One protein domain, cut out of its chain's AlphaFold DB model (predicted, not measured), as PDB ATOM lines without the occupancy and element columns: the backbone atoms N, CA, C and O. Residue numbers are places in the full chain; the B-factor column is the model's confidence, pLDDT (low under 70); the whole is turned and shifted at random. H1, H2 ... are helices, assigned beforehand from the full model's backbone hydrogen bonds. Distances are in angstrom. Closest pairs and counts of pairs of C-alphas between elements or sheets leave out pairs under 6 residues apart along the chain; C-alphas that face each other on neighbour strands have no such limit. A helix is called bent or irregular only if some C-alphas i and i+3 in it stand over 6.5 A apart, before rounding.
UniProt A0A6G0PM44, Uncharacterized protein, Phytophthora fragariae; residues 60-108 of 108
ATOM      1  N   ARG A  60     -37.009 -17.036 -44.696       87.38
ATOM      2  CA  ARG A  60     -37.796 -17.974 -43.896       87.38
ATOM      3  C   ARG A  60     -36.957 -18.605 -42.785       87.38
ATOM      4  O   ARG A  60     -37.341 -18.487 -41.629       87.38
ATOM      5  N   ALA A  61     -35.815 -19.203 -43.126       86.06
ATOM      6  CA  ALA A  61     -34.916 -19.819 -42.148       86.06
ATOM      7  C   ALA A  61     -34.432 -18.797 -41.106       86.06
ATOM      8  O   ALA A  61     -34.426 -19.070 -39.906       86.06
ATOM      9  N   LEU A  62     -34.112 -17.576 -41.549       87.56
ATOM     10  CA  LEU A  62     -33.800 -16.468 -40.652       87.56
ATOM     11  C   LEU A  62     -34.981 -16.161 -39.731       87.56
ATOM     12  O   LEU A  62     -34.795 -16.100 -38.526       87.56
ATOM     13  N   ARG A  63     -36.207 -16.023 -40.235       85.75
ATOM     14  CA  ARG A  63     -37.371 -15.743 -39.377       85.75
ATOM     15  C   ARG A  63     -37.628 -16.842 -38.342       85.75
ATOM     16  O   ARG A  63     -37.948 -16.526 -37.199       85.75
ATOM     17  N   GLU A  64     -37.490 -18.103 -38.740       87.81
ATOM     18  CA  GLU A  64     -37.749 -19.266 -37.884       87.81
ATOM     19  C   GLU A  64     -36.710 -19.398 -36.756       87.81
ATOM     20  O   GLU A  64     -37.071 -19.727 -35.626       87.81
ATOM     21  N   HIS A  65     -35.436 -19.088 -37.015       87.06
ATOM     22  CA  HIS A  65     -34.359 -19.311 -36.041       87.06
ATOM     23  C   HIS A  65     -33.824 -18.040 -35.371       87.06
ATOM     24  O   HIS A  65     -33.403 -18.086 -34.210       87.06
ATOM     25  N   MET A  66     -33.843 -16.897 -36.061       89.12
ATOM     26  CA  MET A  66     -33.206 -15.660 -35.593       89.12
ATOM     27  C   MET A  66     -33.841 -15.145 -34.306       89.12
ATOM     28  O   MET A  66     -33.114 -14.666 -33.442       89.12
ATOM     29  N   THR A  67     -35.160 -15.269 -34.136       89.25
ATOM     30  CA  THR A  67     -35.854 -14.807 -32.923       89.25
ATOM     31  C   THR A  67     -35.341 -15.536 -31.686       89.25
ATOM     32  O   THR A  67     -34.892 -14.896 -30.738       89.25
ATOM     33  N   THR A  68     -35.327 -16.868 -31.717       90.69
ATOM     34  CA  THR A  68     -34.870 -17.701 -30.596       90.69
ATOM     35  C   THR A  68     -33.393 -17.461 -30.287       90.69
ATOM     36  O   THR A  68     -33.008 -17.307 -29.128       90.69
ATOM     37  N   ILE A  69     -32.556 -17.377 -31.326       90.19
ATOM     38  CA  ILE A  69     -31.122 -17.107 -31.177       90.19
ATOM     39  C   ILE A  69     -30.895 -15.711 -30.582       90.19
ATOM     40  O   ILE A  69     -30.130 -15.559 -29.629       90.19
ATOM     41  N   SER A  70     -31.592 -14.697 -31.094       89.06
ATOM     42  CA  SER A  70     -31.483 -13.318 -30.610       89.06
ATOM     43  C   SER A  70     -31.939 -13.210 -29.162       89.06
ATOM     44  O   SER A  70     -31.226 -12.635 -28.348       89.06
ATOM     45  N   GLN A  71     -33.070 -13.823 -28.804       92.81
ATOM     46  CA  GLN A  71     -33.548 -13.867 -27.421       92.81
ATOM     47  C   GLN A  71     -32.511 -14.503 -26.492       92.81
ATOM     48  O   GLN A  71     -32.199 -13.932 -25.447       92.81
ATOM     49  N   LYS A  72     -31.910 -15.632 -26.888       92.06
ATOM     50  CA  LYS A  72     -30.836 -16.277 -26.121       92.06
ATOM     51  C   LYS A  72     -29.666 -15.320 -25.872       92.06
ATOM     52  O   LYS A  72     -29.217 -15.199 -24.733       92.06
ATOM     53  N   TYR A  73     -29.178 -14.628 -26.900       88.81
ATOM     54  CA  TYR A  73     -28.052 -13.702 -26.749       88.81
ATOM     55  C   TYR A  73     -28.418 -12.433 -25.974       88.81
ATOM     56  O   TYR A  73     -27.617 -11.978 -25.162       88.81
ATOM     57  N   VAL A  74     -29.630 -11.902 -26.140       92.81
ATOM     58  CA  VAL A  74     -30.131 -10.762 -25.355       92.81
ATOM     59  C   VAL A  74     -30.182 -11.114 -23.869       92.81
ATOM     60  O   VAL A  74     -29.705 -10.343 -23.043       92.81
ATOM     61  N   MET A  75     -30.681 -12.301 -23.519       92.88
ATOM     62  CA  MET A  75     -30.699 -12.781 -22.133       92.88
ATOM     63  C   MET A  75     -29.283 -12.902 -21.551       92.88
ATOM     64  O   MET A  75     -29.042 -12.529 -20.405       92.88
ATOM     65  N   GLN A  76     -28.331 -13.392 -22.349       89.38
ATOM     66  CA  GLN A  76     -26.929 -13.479 -21.943       89.38
ATOM     67  C   GLN A  76     -26.272 -12.107 -21.761       89.38
ATOM     68  O   GLN A  76     -25.474 -11.942 -20.842       89.38
ATOM     69  N   LEU A  77     -26.566 -11.144 -22.640       90.06
ATOM     70  CA  LEU A  77     -26.072  -9.773 -22.522       90.06
ATOM     71  C   LEU A  77     -26.657  -9.081 -21.296       90.06
ATOM     72  O   LEU A  77     -25.915  -8.437 -20.562       90.06
ATOM     73  N   ARG A  78     -27.955  -9.276 -21.030       92.62
ATOM     74  CA  ARG A  78     -28.611  -8.722 -19.844       92.62
ATOM     75  C   ARG A  78     -27.893  -9.140 -18.563       92.62
ATOM     76  O   ARG A  78     -27.564  -8.277 -17.764       92.62
ATOM     77  N   LYS A  79     -27.576 -10.430 -18.418       90.00
ATOM     78  CA  LYS A  79     -26.837 -10.929 -17.250       90.00
ATOM     79  C   LYS A  79     -25.473 -10.245 -17.085       90.00
ATOM     80  O   LYS A  79     -25.119  -9.842 -15.988       90.00
ATOM     81  N   ILE A  80     -24.725 -10.076 -18.179       88.94
ATOM     82  CA  ILE A  80     -23.422  -9.391 -18.133       88.94
ATOM     83  C   ILE A  80     -23.581  -7.943 -17.663       88.94
ATOM     84  O   ILE A  80     -22.770  -7.461 -16.878       88.94
ATOM     85  N   PHE A  81     -24.623  -7.254 -18.129       88.62
ATOM     86  CA  PHE A  81     -24.909  -5.893 -17.690       88.62
ATOM     87  C   PHE A  81     -25.316  -5.828 -16.213       88.62
ATOM     88  O   PHE A  81     -24.842  -4.944 -15.509       88.62
ATOM     89  N   GLU A  82     -26.125  -6.771 -15.727       92.19
ATOM     90  CA  GLU A  82     -26.494  -6.870 -14.306       92.19
ATOM     91  C   GLU A  82     -25.254  -7.065 -13.411       92.19
ATOM     92  O   GLU A  82     -25.076  -6.330 -12.438       92.19
ATOM     93  N   ASP A  83     -24.353  -7.982 -13.785       89.12
ATOM     94  CA  ASP A  83     -23.113  -8.265 -13.046       89.12
ATOM     95  C   ASP A  83     -22.165  -7.043 -13.023       89.12
ATOM     96  O   ASP A  83     -21.556  -6.723 -11.996       89.12
ATOM     97  N   ALA A  84     -22.060  -6.321 -14.141       89.50
ATOM     98  CA  ALA A  84     -21.240  -5.113 -14.249       89.50
ATOM     99  C   ALA A  84     -21.788  -3.947 -13.411       89.50
ATOM    100  O   ALA A  84     -21.032  -3.224 -12.766       89.50
ATOM    101  N   VAL A  85     -23.115  -3.778 -13.362       91.62
ATOM    102  CA  VAL A  85     -23.752  -2.764 -12.507       91.62
ATOM    103  C   VAL A  85     -23.504  -3.067 -11.029       91.62
ATOM    104  O   VAL A  85     -23.199  -2.153 -10.264       91.62
ATOM    105  N   ALA A  86     -23.594  -4.339 -10.626       90.12
ATOM    106  CA  ALA A  86     -23.351  -4.756  -9.246       90.12
ATOM    107  C   ALA A  86     -21.889  -4.544  -8.808       90.12
ATOM    108  O   ALA A  86     -21.639  -4.112  -7.683       90.12
ATOM    109  N   SER A  87     -20.933  -4.818  -9.699       89.44
ATOM    110  CA  SER A  87     -19.492  -4.631  -9.459       89.44
ATOM    111  C   SER A  87     -19.017  -3.184  -9.628       89.44
ATOM    112  O   SER A  87     -17.971  -2.830  -9.094       89.44
ATOM    113  N   LYS A  88     -19.799  -2.336 -10.314       88.88
ATOM    114  CA  LYS A  88     -19.418  -0.985 -10.773       88.88
ATOM    115  C   LYS A  88     -18.207  -0.973 -11.716       88.88
ATOM    116  O   LYS A  88     -17.585   0.075 -11.896       88.88
ATOM    117  N   ASP A  89     -17.910  -2.106 -12.345       86.06
ATOM    118  CA  ASP A  89     -16.807  -2.224 -13.289       86.06
ATOM    119  C   ASP A  89     -17.237  -1.802 -14.705       86.06
ATOM    120  O   ASP A  89     -18.332  -2.147 -15.167       86.06
ATOM    121  N   PRO A  90     -16.385  -1.066 -15.441       86.19
ATOM    122  CA  PRO A  90     -16.665  -0.709 -16.821       86.19
ATOM    123  C   PRO A  90     -16.610  -1.943 -17.730       86.19
ATOM    124  O   PRO A  90     -15.755  -2.818 -17.595       86.19
ATOM    125  N   ILE A  91     -17.500  -1.977 -18.720       85.81
ATOM    126  CA  ILE A  91     -17.545  -3.051 -19.714       85.81
ATOM    127  C   ILE A  91     -16.764  -2.636 -20.956       85.81
ATOM    128  O   ILE A  91     -17.086  -1.640 -21.603       85.81
ATOM    129  N   ASP A  92     -15.802  -3.466 -21.351       86.69
ATOM    130  CA  ASP A  92     -15.201  -3.399 -22.681       86.69
ATOM    131  C   ASP A  92     -16.152  -4.011 -23.723       86.69
ATOM    132  O   ASP A  92     -16.220  -5.231 -23.911       86.69
ATOM    133  N   ALA A  93     -16.906  -3.152 -24.410       85.31
ATOM    134  CA  ALA A  93     -17.846  -3.563 -25.450       85.31
ATOM    135  C   ALA A  93     -17.155  -4.243 -26.647       85.31
ATOM    136  O   ALA A  93     -17.709  -5.183 -27.225       85.31
ATOM    137  N   TYR A  94     -15.939  -3.812 -27.003       83.50
ATOM    138  CA  TYR A  94     -15.177  -4.411 -28.098       83.50
ATOM    139  C   TYR A  94     -14.684  -5.807 -27.710       83.50
ATOM    140  O   TYR A  94     -14.897  -6.777 -28.441       83.50
ATOM    141  N   GLY A  95     -14.115  -5.940 -26.512       83.69
ATOM    142  CA  GLY A  95     -13.727  -7.227 -25.945       83.69
ATOM    143  C   GLY A  95     -14.904  -8.190 -25.825       83.69
ATOM    144  O   GLY A  95     -14.751  -9.373 -26.129       83.69
ATOM    145  N   LEU A  96     -16.091  -7.705 -25.457       82.12
ATOM    146  CA  LEU A  96     -17.306  -8.514 -25.378       82.12
ATOM    147  C   LEU A  96     -17.785  -9.013 -26.754       82.12
ATOM    148  O   LEU A  96     -18.194 -10.170 -26.866       82.12
ATOM    149  N   TYR A  97     -17.676  -8.187 -27.799       78.12
ATOM    150  CA  TYR A  97     -17.962  -8.590 -29.179       78.12
ATOM    151  C   TYR A  97     -16.989  -9.676 -29.673       78.12
ATOM    152  O   TYR A  97     -17.413 -10.679 -30.247       78.12
ATOM    153  N   VAL A  98     -15.690  -9.523 -29.398       74.00
ATOM    154  CA  VAL A  98     -14.643 -10.408 -29.941       74.00
ATOM    155  C   VAL A  98     -14.439 -11.691 -29.116       74.00
ATOM    156  O   VAL A  98     -14.257 -12.768 -29.686       74.00
ATOM    157  N   ARG A  99     -14.477 -11.639 -27.773       63.88
ATOM    158  CA  ARG A  99     -14.166 -12.798 -26.902       63.88
ATOM    159  C   ARG A  99     -15.178 -13.931 -26.999       63.88
ATOM    160  O   ARG A  99     -14.801 -15.084 -26.789       63.88
ATOM    161  N   ARG A 100     -16.443 -13.653 -27.316       57.38
ATOM    162  CA  ARG A 100     -17.475 -14.702 -27.330       57.38
ATOM    163  C   ARG A 100     -17.372 -15.653 -28.522       57.38
ATOM    164  O   ARG A 100     -17.799 -16.791 -28.402       57.38
ATOM    165  N   VAL A 101     -16.695 -15.250 -29.598       49.19
ATOM    166  CA  VAL A 101     -16.320 -16.154 -30.701       49.19
ATOM    167  C   VAL A 101     -15.249 -17.173 -30.257       49.19
ATOM    168  O   VAL A 101     -15.112 -18.233 -30.860       49.19
ATOM    169  N   ARG A 102     -14.500 -16.892 -29.177       41.47
ATOM    170  CA  ARG A 102     -13.376 -17.718 -28.699       41.47
ATOM    171  C   ARG A 102     -13.757 -18.744 -27.619       41.47
ATOM    172  O   ARG A 102     -13.051 -19.734 -27.468       41.47
ATOM    173  N   LEU A 103     -14.851 -18.540 -26.878       40.88
ATOM    174  CA  LEU A 103     -15.176 -19.357 -25.694       40.88
ATOM    175  C   LEU A 103     -15.994 -20.627 -25.979       40.88
ATOM    176  O   LEU A 103     -15.954 -21.546 -25.165       40.88
ATOM    177  N   ASP A 104     -16.640 -20.742 -27.142       41.94
ATOM    178  CA  ASP A 104     -17.306 -21.993 -27.543       41.94
ATOM    179  C   ASP A 104     -16.312 -23.056 -28.060       41.94
ATOM    180  O   ASP A 104     -16.675 -24.219 -28.219       41.94
ATOM    181  N   ARG A 105     -15.038 -22.687 -28.281       42.19
ATOM    182  CA  ARG A 105     -13.979 -23.578 -28.796       42.19
ATOM    183  C   ARG A 105     -12.988 -24.067 -27.724       42.19
ATOM    184  O   ARG A 105     -12.060 -24.788 -28.055       42.19
ATOM    185  N   LEU A 106     -13.175 -23.689 -26.454       34.22
ATOM    186  CA  LEU A 106     -12.333 -24.121 -25.319       34.22
ATOM    187  C   LEU A 106     -13.097 -24.988 -24.301       34.22
ATOM    188  O   LEU A 106     -12.688 -25.114 -23.150       34.22
ATOM    189  N   ARG A 107     -14.233 -25.564 -24.712       39.22
ATOM    190  CA  ARG A 107     -15.017 -26.519 -23.909       39.22
ATOM    191  C   ARG A 107     -14.977 -27.959 -24.430       39.22
ATOM    192  O   ARG A 107     -15.763 -28.779 -23.962       39.22
ATOM    193  N   HIS A 108     -14.036 -28.266 -25.320       37.75
ATOM    194  CA  HIS A 108     -13.642 -29.626 -25.678       37.75
ATOM    195  C   HIS A 108     -12.123 -29.724 -25.706       37.75
ATOM    196  O   HIS A 108     -11.503 -28.770 -26.229       37.75
TER     197      HIS A 108
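This is residues 60 to 108 of the 108 residues of an uncharacterized protein of Phytophthora fragariae (UniProt A0A6G0PM44). One long helix, H1, makes the length of this model; at its far end a tight link folds back, and a shorter helix, H2, runs off at an angle to H1 without packing on it. The end of H2 and the tail after it, residues 97 to 108, stick out away from H1. The printed part has 49 residues with two named helices, H1 then H2, and no named strand, and the class is all helix. The whole is loose, with a radius of gyration of the C-alphas of 13.5 A, and elongated, spanning 41 by 26 by 19 A.

Find C-alpha 60 at (-37.796, -17.974, -43.896); from there H1, residues 60 to 87, runs 41.2 A to C-alpha 87 at (-19.492, -4.631, -9.459). Near residue 67 you meet a kink of 34 degrees, and H1 is irregular, but only just: C-alphas 64 and 67 are 6.9 A apart. After the link, look for H2, residues 93 to 103, which runs 16.0 A and ends with C-alpha 103 at (-15.176, -19.357, -25.694). H2 is neither bent nor irregular, but only just: C-alphas 97 and 100 are 6.4 A apart.

H1 and H2 are apart, with no C-alpha of the one within 8 A of the other. The link between them, residues 88 to 92, is tight. Residues 60 to 76 of H1 stand free, and so do residues 82 to 88, of which 82 to 87 belong to H1. Along the backbones, 22 of 24 O i to N i+4 pairs in H1 and 4 of 7 in H2 are within hydrogen-bond range.

The two C-alphas farthest apart are those of Arg 60 and Lys 88, at 41.5 A. The printed part has no cut and ends at His 108, the chain's last residue. Mean pLDDT of the printed part is 79.2; look at residues 99 to 108 for the values under 70.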